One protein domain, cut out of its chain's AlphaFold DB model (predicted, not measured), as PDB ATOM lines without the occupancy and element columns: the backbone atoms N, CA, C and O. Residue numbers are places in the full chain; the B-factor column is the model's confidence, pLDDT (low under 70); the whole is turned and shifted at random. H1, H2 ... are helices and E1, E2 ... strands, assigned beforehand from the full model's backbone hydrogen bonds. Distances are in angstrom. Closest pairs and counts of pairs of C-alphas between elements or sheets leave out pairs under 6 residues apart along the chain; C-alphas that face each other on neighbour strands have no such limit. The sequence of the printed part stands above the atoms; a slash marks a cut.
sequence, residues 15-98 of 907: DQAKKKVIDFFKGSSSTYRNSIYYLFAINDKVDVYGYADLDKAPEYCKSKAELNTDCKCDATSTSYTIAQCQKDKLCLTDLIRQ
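Overview. This is residues 15 to 98 of the 907 residues of an uncharacterized protein of Streblomastix strix (UniProt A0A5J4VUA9). Two small lobes are set end to end and joined by a thin, drawn-out stretch of chain near residues 54 to 60. The first lobe is a two-stranded hairpin, E1 and E2, with H1 packed beside it mainly along E2; the second is a loop-rich head that ends in H2, with no named strand. The printed part has 84 residues, with two named helices and two named strands in the order H1 E1 E2 H2, and the sheet, E1 - E2, is antiparallel. The class is mixed, helices and strands, though under half of the residues, 40 of 84, are in named elements. The whole is extended, with a radius of gyration of the C-alphas of 20.2 A, and its outline is a rod spanning 65 by 25 by 17 A.

Arrangement. H1, residues 15 to 25, touches E2, residues 45 to 53, with 9 pairs of C-alphas within 8 A; the closest C-alphas are those of Ile 22 and Ala 52, 5.5 A apart. H1 and E1, residues 35 to 42, are near each other, with 10 pairs of C-alphas within 10 A. E1 and E2 form a hairpin of antiparallel strands, with 163 degrees between their directions. C-alphas 37 and 51 face each other at 4.4 A. N 38 and O 50 are within hydrogen-bond range at 2.9 A, as are N 50 and O 38 at 3.0 A. Residues 29 to 30 form a short parallel pairing with residues 55 to 56. H2, residues 82 to 93, is apart from H1 and from E1. In H1 and H2 every O i to N i+4 pair is within hydrogen-bond range.

Along the chain. H1 begins at C-alpha 15, (37.720, 45.344, 51.909), and measures 15.4 A from first to last C-alpha. E1 measures 23.6 A and ends at C-alpha 42, (50.396, 52.800, 53.930). E2 measures 24.6 A and ends at C-alpha 53, (37.652, 43.905, 35.935). H2 measures 16.0 A and ends at C-alpha 93, (20.063, 38.182, 11.144).

Size, cuts and confidence. The two C-alphas farthest apart are those of Asn 43 and Gln 98, at 66.5 A. The printed part has no cut. The link from H1 to E1 is short, with 9 residues; that from E1 to E2 is tight, with 2; and that from E2 to H2 is long, with 28, residues 54 to 81. The mean pLDDT of the printed part is 76.9. Confidence is low, under 70, at residue 27, residues 29 to 33, 42 to 47 and 55 to 58.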
ATOM      1  N   ASP A  15      38.898  45.574  52.752       71.00
ATOM      2  CA  ASP A  15      37.720  45.344  51.909       71.00
ATOM      3  C   ASP A  15      36.972  46.630  51.542       71.00
ATOM      4  O   ASP A  15      36.434  46.734  50.441       71.00
ATOM      5  N   GLN A  16      36.958  47.643  52.413       74.19
ATOM      6  CA  GLN A  16      36.377  48.950  52.094       74.19
ATOM      7  C   GLN A  16      37.239  49.730  51.088       74.19
ATOM      8  O   GLN A  16      36.689  50.438  50.246       74.19
ATOM      9  N   ALA A  17      38.570  49.596  51.129       71.00
ATOM     10  CA  ALA A  17      39.468  50.152  50.109       71.00
ATOM     11  C   ALA A  17      39.318  49.430  48.762       71.00
ATOM     12  O   ALA A  17      39.036  50.076  47.751       71.00
ATOM     13  N   LYS A  18      39.387  48.094  48.766       77.25
ATOM     14  CA  LYS A  18      39.111  47.235  47.604       77.25
ATOM     15  C   LYS A  18      37.752  47.542  46.975       77.25
ATOM     16  O   LYS A  18      37.673  47.760  45.767       77.25
ATOM     17  N   LYS A  19      36.691  47.628  47.785       80.62
ATOM     18  CA  LYS A  19      35.347  47.949  47.297       80.62
ATOM     19  C   LYS A  19      35.279  49.339  46.666       80.62
ATOM     20  O   LYS A  19      34.715  49.448  45.586       80.62
ATOM     21  N   LYS A  20      35.893  50.372  47.260       80.88
ATOM     22  CA  LYS A  20      35.934  51.711  46.643       80.88
ATOM     23  C   LYS A  20      36.630  51.723  45.279       80.88
ATOM     24  O   LYS A  20      36.190  52.477  44.423       80.88
ATOM     25  N   VAL A  21      37.664  50.908  45.049       77.31
ATOM     26  CA  VAL A  21      38.303  50.814  43.720       77.31
ATOM     27  C   VAL A  21      37.419  50.078  42.716       77.31
ATOM     28  O   VAL A  21      37.254  50.551  41.596       77.31
ATOM     29  N   ILE A  22      36.806  48.962  43.119       77.62
ATOM     30  CA  ILE A  22      35.879  48.217  42.255       77.62
ATOM     31  C   ILE A  22      34.664  49.086  41.898       77.62
ATOM     32  O   ILE A  22      34.311  49.174  40.729       77.62
ATOM     33  N   ASP A  23      34.063  49.783  42.869       80.94
ATOM     34  CA  ASP A  23      32.946  50.703  42.625       80.94
ATOM     35  C   ASP A  23      33.375  51.988  41.870       80.94
ATOM     36  O   ASP A  23      32.525  52.606  41.237       80.94
ATOM     37  N   PHE A  24      34.663  52.375  41.872       80.88
ATOM     38  CA  PHE A  24      35.196  53.487  41.058       80.88
ATOM     39  C   PHE A  24      35.369  53.106  39.579       80.88
ATOM     40  O   PHE A  24      35.012  53.888  38.703       80.88
ATOM     41  N   PHE A  25      35.888  51.909  39.286       77.12
ATOM     42  CA  PHE A  25      36.033  51.417  37.906       77.12
ATOM     43  C   PHE A  25      34.747  50.797  37.333       77.12
ATOM     44  O   PHE A  25      34.701  50.433  36.161       77.12
ATOM     45  N   LYS A  26      33.678  50.700  38.121       76.06
ATOM     46  CA  LYS A  26      32.398  50.107  37.719       76.06
ATOM     47  C   LYS A  26      31.750  50.874  36.563       76.06
ATOM     48  O   LYS A  26      31.433  52.053  36.699       76.06
ATOM     49  N   GLY A  27      31.538  50.200  35.432       69.81
ATOM     50  CA  GLY A  27      31.064  50.827  34.192       69.81
ATOM     51  C   GLY A  27      32.155  51.554  33.392       69.81
ATOM     52  O   GLY A  27      31.849  52.183  32.380       69.81
ATOM     53  N   SER A  28      33.424  51.467  33.807       74.25
ATOM     54  CA  SER A  28      34.559  51.778  32.933       74.25
ATOM     55  C   SER A  28      34.797  50.612  31.974       74.25
ATOM     56  O   SER A  28      34.722  49.448  32.366       74.25
ATOM     57  N   SER A  29      35.123  50.927  30.722       69.00
ATOM     58  CA  SER A  29      35.403  49.936  29.682       69.00
ATOM     59  C   SER A  29      36.799  50.107  29.091       69.00
ATOM     60  O   SER A  29      37.458  51.132  29.282       69.00
ATOM     61  N   SER A  30      37.276  49.076  28.397       68.50
ATOM     62  CA  SER A  30      38.618  49.032  27.813       68.50
ATOM     63  C   SER A  30      38.616  48.301  26.473       68.50
ATOM     64  O   SER A  30      37.868  47.344  26.263       68.50
ATOM     65  N   THR A  31      39.475  48.766  25.565       60.12
ATOM     66  CA  THR A  31      39.702  48.199  24.226       60.12
ATOM     67  C   THR A  31      40.918  47.270  24.160       60.12
ATOM     68  O   THR A  31      41.142  46.649  23.127       60.12
ATOM     69  N   TYR A  32      41.711  47.169  25.237       57.62
ATOM     70  CA  TYR A  32      43.026  46.500  25.221       57.62
ATOM     71  C   TYR A  32      43.215  45.405  26.281       57.62
ATOM     72  O   TYR A  32      44.027  44.501  26.083       57.62
ATOM     73  N   ARG A  33      42.533  45.499  27.430       65.56
ATOM     74  CA  ARG A  33      42.638  44.547  28.557       65.56
ATOM     75  C   ARG A  33      41.350  44.491  29.368       65.56
ATOM     76  O   ARG A  33      40.750  45.532  29.618       65.56
ATOM     77  N   ASN A  34      41.004  43.300  29.851       72.44
ATOM     78  CA  ASN A  34      39.754  43.042  30.572       72.44
ATOM     79  C   ASN A  34      39.829  43.367  32.080       72.44
ATOM     80  O   ASN A  34      38.826  43.234  32.769       72.44
ATOM     81  N   SER A  35      40.992  43.765  32.614       73.62
ATOM     82  CA  SER A  35      41.142  44.169  34.019       73.62
ATOM     83  C   SER A  35      42.356  45.074  34.262       73.62
ATOM     84  O   SER A  35      43.307  45.107  33.472       73.62
ATOM     85  N   ILE A  36      42.317  45.818  35.372       79.31
ATOM     86  CA  ILE A  36      43.390  46.681  35.888       79.31
ATOM     87  C   ILE A  36      43.862  46.144  37.244       79.31
ATOM     88  O   ILE A  36      43.048  45.867  38.122       79.31
ATOM     89  N   TYR A  37      45.179  46.045  37.440       78.69
ATOM     90  CA  TYR A  37      45.783  45.785  38.752       78.69
ATOM     91  C   TYR A  37      45.887  47.076  39.574       78.69
ATOM     92  O   TYR A  37      46.311  48.106  39.049       78.69
ATOM     93  N   TYR A  38      45.565  47.014  40.865       81.50
ATOM     94  CA  TYR A  38      45.760  48.108  41.817       81.50
ATOM     95  C   TYR A  38      46.449  47.624  43.096       81.50
ATOM     96  O   TYR A  38      46.314  46.469  43.511       81.50
ATOM     97  N   LEU A  39      47.159  48.544  43.746       78.25
ATOM     98  CA  LEU A  39      47.898  48.314  44.979       78.25
ATOM     99  C   LEU A  39      47.847  49.570  45.856       78.25
ATOM    100  O   LEU A  39      48.037  50.683  45.372       78.25
ATOM    101  N   PHE A  40      47.615  49.371  47.150       77.38
ATOM    102  CA  PHE A  40      47.679  50.380  48.199       77.38
ATOM    103  C   PHE A  40      48.797  50.030  49.179       77.38
ATOM    104  O   PHE A  40      48.859  48.910  49.694       77.38
ATOM    105  N   ALA A  41      49.638  51.015  49.479       70.56
ATOM    106  CA  ALA A  41      50.602  50.958  50.566       70.56
ATOM    107  C   ALA A  41      50.336  52.100  51.553       70.56
ATOM    108  O   ALA A  41      49.985  53.209  51.147       70.56
ATOM    109  N   ILE A  42      50.503  51.823  52.844       69.38
ATOM    110  CA  ILE A  42      50.396  52.800  53.930       69.38
ATOM    111  C   ILE A  42      51.659  52.656  54.779       69.38
ATOM    112  O   ILE A  42      51.988  51.554  55.214       69.38
ATOM    113  N   ASN A  43      52.376  53.763  54.998       63.22
ATOM    114  CA  ASN A  43      53.676  53.788  55.684       63.22
ATOM    115  C   ASN A  43      54.654  52.739  55.107       63.22
ATOM    116  O   ASN A  43      55.160  51.881  55.829       63.22
ATOM    117  N   ASP A  44      54.817  52.769  53.779       61.97
ATOM    118  CA  ASP A  44      55.672  51.891  52.959       61.97
ATOM    119  C   ASP A  44      55.411  50.377  53.068       61.97
ATOM    120  O   ASP A  44      56.138  49.560  52.498       61.97
ATOM    121  N   LYS A  45      54.312  49.981  53.719       58.94
ATOM    122  CA  LYS A  45      53.848  48.595  53.782       58.94
ATOM    123  C   LYS A  45      52.640  48.403  52.870       58.94
ATOM    124  O   LYS A  45      51.655  49.130  52.980       58.94
ATOM    125  N   VAL A  46      52.714  47.425  51.966       67.38
ATOM    126  CA  VAL A  46      51.582  47.039  51.106       67.38
ATOM    127  C   VAL A  46      50.476  46.454  51.981       67.38
ATOM    128  O   VAL A  46      50.704  45.468  52.680       67.38
ATOM    129  N   ASP A  47      49.301  47.075  51.935       67.94
ATOM    130  CA  ASP A  47      48.174  46.792  52.834       67.94
ATOM    131  C   ASP A  47      47.018  46.106  52.081       67.94
ATOM    132  O   ASP A  47      46.382  45.184  52.588       67.94
ATOM    133  N   VAL A  48      46.790  46.491  50.817       75.38
ATOM    134  CA  VAL A  48      45.765  45.896  49.942       75.38
ATOM    135  C   VAL A  48      46.252  45.877  48.496       75.38
ATOM    136  O   VAL A  48      46.803  46.862  48.017       75.38
ATOM    137  N   TYR A  49      45.984  44.803  47.758       80.62
ATOM    138  CA  TYR A  49      46.117  44.782  46.301       80.62
ATOM    139  C   TYR A  49      45.057  43.879  45.664       80.62
ATOM    140  O   TYR A  49      44.407  43.079  46.343       80.62
ATOM    141  N   GLY A  50      44.870  44.004  44.355       81.88
ATOM    142  CA  GLY A  50      43.939  43.169  43.610       81.88
ATOM    143  C   GLY A  50      43.793  43.592  42.156       81.88
ATOM    144  O   GLY A  50      44.529  44.440  41.661       81.88
ATOM    145  N   TYR A  51      42.811  42.995  41.490       77.12
ATOM    146  CA  TYR A  51      42.371  43.394  40.159       77.12
ATOM    147  C   TYR A  51      40.955  43.972  40.242       77.12
ATOM    148  O   TYR A  51      40.171  43.590  41.120       77.12
ATOM    149  N   ALA A  52      40.654  44.919  39.360       79.19
ATOM    150  CA  ALA A  52      39.310  45.382  39.050       79.19
ATOM    151  C   ALA A  52      39.053  45.076  37.571       79.19
ATOM    152  O   ALA A  52      39.814  45.520  36.708       79.19
ATOM    153  N   ASP A  53      38.026  44.279  37.297       74.56
ATOM    154  CA  ASP A  53      37.652  43.905  35.935       74.56
ATOM    155  C   ASP A  53      36.934  45.069  35.234       74.56
ATOM    156  O   ASP A  53      36.310  45.911  35.883       74.56
ATOM    157  N   LEU A  54      37.061  45.128  33.909       73.19
ATOM    158  CA  LEU A  54      36.478  46.154  33.048       73.19
ATOM    159  C   LEU A  54      35.571  45.507  32.007       73.19
ATOM    160  O   LEU A  54      35.924  44.482  31.418       73.19
ATOM    161  N   ASP A  55      34.451  46.159  31.710       66.81
ATOM    162  CA  ASP A  55      33.574  45.728  30.627       66.81
ATOM    163  C   ASP A  55      34.310  45.875  29.282       66.81
ATOM    164  O   ASP A  55      34.850  46.941  28.958       66.81
ATOM    165  N   LYS A  56      34.359  44.809  28.474       56.53
ATOM    166  CA  LYS A  56      34.964  44.894  27.138       56.53
ATOM    167  C   LYS A  56      34.095  45.807  26.271       56.53
ATOM    168  O   LYS A  56      32.908  45.537  26.081       56.53
ATOM    169  N   ALA A  57      34.685  46.871  25.726       59.97
ATOM    170  CA  ALA A  57      33.971  47.744  24.801       59.97
ATOM    171  C   ALA A  57      33.519  46.939  23.559       59.97
ATOM    172  O   ALA A  57      34.312  46.152  23.032       59.97
ATOM    173  N   PRO A  58      32.267  47.097  23.086       61.12
ATOM    174  CA  PRO A  58      31.776  46.370  21.921       61.12
ATOM    175  C   PRO A  58      32.542  46.809  20.673       61.12
ATOM    176  O   PRO A  58      32.655  48.002  20.394       61.12
ATOM    177  N   GLU A  59      33.055  45.845  19.915       71.88
ATOM    178  CA  GLU A  59      33.765  46.128  18.669       71.88
ATOM    179  C   GLU A  59      32.789  46.632  17.598       71.88
ATOM    180  O   GLU A  59      31.656  46.152  17.480       71.88
ATOM    181  N   TYR A  60      33.217  47.625  16.821       79.44
ATOM    182  CA  TYR A  60      32.413  48.172  15.735       79.44
ATOM    183  C   TYR A  60      32.609  47.361  14.450       79.44
ATOM    184  O   TYR A  60      33.736  47.004  14.097       79.44
ATOM    185  N   CYS A  61      31.518  47.088  13.736       82.00
ATOM    186  CA  CYS A  61      31.557  46.445  12.427       82.00
ATOM    187  C   CYS A  61      32.215  47.419  11.432       82.00
ATOM    188  O   CYS A  61      31.613  48.441  11.108       82.00
ATOM    189  N   LYS A  62      33.442  47.149  10.966       78.44
ATOM    190  CA  LYS A  62      34.179  48.088  10.089       78.44
ATOM    191  C   LYS A  62      33.809  47.966   8.609       78.44
ATOM    192  O   LYS A  62      34.031  48.892   7.835       78.44
ATOM    193  N   SER A  63      33.283  46.809   8.217       83.44
ATOM    194  CA  SER A  63      32.944  46.455   6.841       83.44
ATOM    195  C   SER A  63      31.874  45.359   6.821       83.44
ATOM    196  O   SER A  63      31.663  44.672   7.824       83.44
ATOM    197  N   LYS A  64      31.241  45.137   5.661       82.56
ATOM    198  CA  LYS A  64      30.312  44.013   5.442       82.56
ATOM    199  C   LYS A  64      30.983  42.636   5.600       82.56
ATOM    200  O   LYS A  64      30.313  41.676   5.952       82.56
ATOM    201  N   ALA A  65      32.299  42.542   5.382       80.88
ATOM    202  CA  ALA A  65      33.068  41.304   5.542       80.88
ATOM    203  C   ALA A  65      33.450  40.998   7.007       80.88
ATOM    204  O   ALA A  65      33.654  39.842   7.358       80.88
ATOM    205  N   GLU A  66      33.518  42.018   7.870       77.44
ATOM    206  CA  GLU A  66      33.741  41.881   9.323       77.44
ATOM    207  C   GLU A  66      32.425  41.832  10.128       77.44
ATOM    208  O   GLU A  66      32.439  41.849  11.361       77.44
ATOM    209  N   LEU A  67      31.279  41.808   9.445       81.81
ATOM    210  CA  LEU A  67      29.956  41.873  10.053       81.81
ATOM    211  C   LEU A  67      29.580  40.554  10.746       81.81
ATOM    212  O   LEU A  67      29.596  39.486  10.142       81.81
ATOM    213  N   ASN A  68      29.176  40.645  12.013       80.88
ATOM    214  CA  ASN A  68      28.672  39.522  12.800       80.88
ATOM    215  C   ASN A  68      27.521  39.962  13.731       80.88
ATOM    216  O   ASN A  68      27.119  41.131  13.754       80.88
ATOM    217  N   THR A  69      26.966  39.020  14.496       74.44
ATOM    218  CA  THR A  69      25.863  39.258  15.444       74.44
ATOM    219  C   THR A  69      26.217  40.241  16.558       74.44
ATOM    220  O   THR A  69      25.345  40.986  17.009       74.44
ATOM    221  N   ASP A  70      27.486  40.317  16.950       76.31
ATOM    222  CA  ASP A  70      27.906  40.895  18.230       76.31
ATOM    223  C   ASP A  70      28.479  42.313  18.064       76.31
ATOM    224  O   ASP A  70      28.360  43.150  18.963       76.31
ATOM    225  N   CYS A  71      29.052  42.615  16.894       81.44
ATOM    226  CA  CYS A  71      29.588  43.936  16.578       81.44
ATOM    227  C   CYS A  71      28.478  44.996  16.452       81.44
ATOM    228  O   CYS A  71      27.337  44.704  16.070       81.44
ATOM    229  N   LYS A  72      28.801  46.257  16.761       82.31
ATOM    230  CA  LYS A  72      27.867  47.393  16.645       82.31
ATOM    231  C   LYS A  72      28.144  48.226  15.394       82.31
ATOM    232  O   LYS A  72      29.287  48.370  14.981       82.31
ATOM    233  N   CYS A  73      27.104  48.816  14.817       84.19
ATOM    234  CA  CYS A  73      27.271  49.807  13.756       84.19
ATOM    235  C   CYS A  73      27.737  51.141  14.351       84.19
ATOM    236  O   CYS A  73      27.180  51.605  15.346       84.19
ATOM    237  N   ASP A  74      28.770  51.736  13.757       82.38
ATOM    238  CA  ASP A  74      29.326  53.016  14.192       82.38
ATOM    239  C   ASP A  74      28.537  54.180  13.572       82.38
ATOM    240  O   ASP A  74      28.393  54.273  12.353       82.38
ATOM    241  N   ALA A  75      28.034  55.083  14.417       78.81
ATOM    242  CA  ALA A  75      27.323  56.292  14.000       78.81
ATOM    243  C   ALA A  75      28.242  57.355  13.365       78.81
ATOM    244  O   ALA A  75      27.746  58.290  12.742       78.81
ATOM    245  N   THR A  76      29.561  57.225  13.529       79.00
ATOM    246  CA  THR A  76      30.586  58.158  13.030       79.00
ATOM    247  C   THR A  76      31.365  57.630  11.818       79.00
ATOM    248  O   THR A  76      32.127  58.377  11.205       79.00
ATOM    249  N   SER A  77      31.140  56.372  11.427       80.25
ATOM    250  CA  SER A  77      31.783  55.742  10.269       80.25
ATOM    251  C   SER A  77      31.294  56.345   8.949       80.25
ATOM    252  O   SER A  77      30.110  56.283   8.610       80.25
ATOM    253  N   THR A  78      32.229  56.898   8.173       80.06
ATOM    254  CA  THR A  78      31.981  57.443   6.827       80.06
ATOM    255  C   THR A  78      32.171  56.411   5.714       80.06
ATOM    256  O   THR A  78      31.571  56.557   4.653       80.06
ATOM    257  N   SER A  79      32.973  55.365   5.937       81.56
ATOM    258  CA  SER A  79      33.266  54.309   4.951       81.56
ATOM    259  C   SER A  79      32.245  53.169   4.949       81.56
ATOM    260  O   SER A  79      32.032  52.532   3.920       81.56
ATOM    261  N   TYR A  80      31.606  52.910   6.089       86.19
ATOM    262  CA  TYR A  80      30.553  51.908   6.251       86.19
ATOM    263  C   TYR A  80      29.493  52.500   7.180       86.19
ATOM    264  O   TYR A  80      29.571  52.366   8.402       86.19
ATOM    265  N   THR A  81      28.582  53.279   6.593       87.62
ATOM    266  CA  THR A  81      27.659  54.151   7.331       87.62
ATOM    267  C   THR A  81      26.696  53.352   8.205       87.62
ATOM    268  O   THR A  81      26.369  52.204   7.900       87.62
ATOM    269  N   ILE A  82      26.188  53.967   9.278       85.31
ATOM    270  CA  ILE A  82      25.264  53.297  10.205       85.31
ATOM    271  C   ILE A  82      24.040  52.692   9.501       85.31
ATOM    272  O   ILE A  82      23.678  51.561   9.813       85.31
ATOM    273  N   ALA A  83      23.473  53.380   8.504       84.12
ATOM    274  CA  ALA A  83      22.345  52.881   7.719       84.12
ATOM    275  C   ALA A  83      22.721  51.652   6.872       84.12
ATOM    276  O   ALA A  83      22.008  50.650   6.900       84.12
ATOM    277  N   GLN A  84      23.865  51.686   6.173       84.25
ATOM    278  CA  GLN A  84      24.337  50.547   5.380       84.25
ATOM    279  C   GLN A  84      24.670  49.346   6.276       84.25
ATOM    280  O   GLN A  84      24.253  48.226   5.994       84.25
ATOM    281  N   CYS A  85      25.344  49.586   7.402       87.19
ATOM    282  CA  CYS A  85      25.668  48.558   8.385       87.19
ATOM    283  C   CYS A  85      24.416  47.933   9.022       87.19
ATOM    284  O   CYS A  85      24.363  46.717   9.197       87.19
ATOM    285  N   GLN A  86      23.394  48.732   9.348       86.62
ATOM    286  CA  GLN A  86      22.123  48.226   9.876       86.62
ATOM    287  C   GLN A  86      21.379  47.385   8.832       86.62
ATOM    288  O   GLN A  86      20.925  46.291   9.164       86.62
ATOM    289  N   LYS A  87      21.325  47.844   7.577       85.31
ATOM    290  CA  LYS A  87      20.737  47.109   6.448       85.31
ATOM    291  C   LYS A  87      21.432  45.765   6.221       85.31
ATOM    292  O   LYS A  87      20.785  44.722   6.266       85.31
ATOM    293  N   ASP A  88      22.758  45.765   6.092       86.81
ATOM    294  CA  ASP A  88      23.537  44.534   5.932       86.81
ATOM    295  C   ASP A  88      23.401  43.595   7.143       86.81
ATOM    296  O   ASP A  88      23.391  42.374   6.975       86.81
ATOM    297  N   LYS A  89      23.233  44.133   8.362       85.06
ATOM    298  CA  LYS A  89      22.990  43.315   9.559       85.06
ATOM    299  C   LYS A  89      21.602  42.677   9.562       85.06
ATOM    300  O   LYS A  89      21.500  41.512   9.935       85.06
ATOM    301  N   LEU A  90      20.566  43.369   9.083       85.06
ATOM    302  CA  LEU A  90      19.240  42.774   8.871       85.06
ATOM    303  C   LEU A  90      19.288  41.649   7.827       85.06
ATOM    304  O   LEU A  90      18.722  40.584   8.075       85.06
ATOM    305  N   CYS A  91      20.044  41.816   6.735       84.81
ATOM    306  CA  CYS A  91      20.282  40.738   5.766       84.81
ATOM    307  C   CYS A  91      20.990  39.513   6.378       84.81
ATOM    308  O   CYS A  91      20.815  38.403   5.884       84.81
ATOM    309  N   LEU A  92      21.785  39.695   7.440       83.44
ATOM    310  CA  LEU A  92      22.469  38.606   8.142       83.44
ATOM    311  C   LEU A  92      21.591  37.934   9.214       83.44
ATOM    312  O   LEU A  92      21.686  36.722   9.393       83.44
ATOM    313  N   THR A  93      20.767  38.692   9.948       81.62
ATOM    314  CA  THR A  93      20.063  38.182  11.144       81.62
ATOM    315  C   THR A  93      18.557  37.976  10.990       81.62
ATOM    316  O   THR A  93      17.981  37.254  11.799       81.62
ATOM    317  N   ASP A  94      17.901  38.603  10.010       82.56
ATOM    318  CA  ASP A  94      16.441  38.521   9.818       82.56
ATOM    319  C   ASP A  94      16.035  38.524   8.332       82.56
ATOM    320  O   ASP A  94      15.057  39.156   7.922       82.56
ATOM    321  N   LEU A  95      16.814  37.808   7.513       82.62
ATOM    322  CA  LEU A  95      16.690  37.758   6.050       82.62
ATOM    323  C   LEU A  95      15.264  37.457   5.564       82.62
ATOM    324  O   LEU A  95      14.830  38.024   4.569       82.62
ATOM    325  N   ILE A  96      14.519  36.612   6.288       80.81
ATOM    326  CA  ILE A  96      13.142  36.194   5.959       80.81
ATOM    327  C   ILE A  96      12.179  37.388   5.846       80.81
ATOM    328  O   ILE A  96      11.219  37.320   5.082       80.81
ATOM    329  N   ARG A  97      12.423  38.480   6.583       82.50
ATOM    330  CA  ARG A  97      11.570  39.683   6.584       82.50
ATOM    331  C   ARG A  97      12.038  40.788   5.629       82.50
ATOM    332  O   ARG A  97      11.415  41.843   5.601       82.50
ATOM    333  N   GLN A  98      13.115  40.565   4.876       83.25
ATOM    334  CA  GLN A  98      13.682  41.543   3.942       83.25
ATOM    335  C   GLN A  98      13.298  41.190   2.500       83.25
ATOM    336  O   GLN A  98      13.252  40.009   2.141       83.25
TER     337      GLN A  98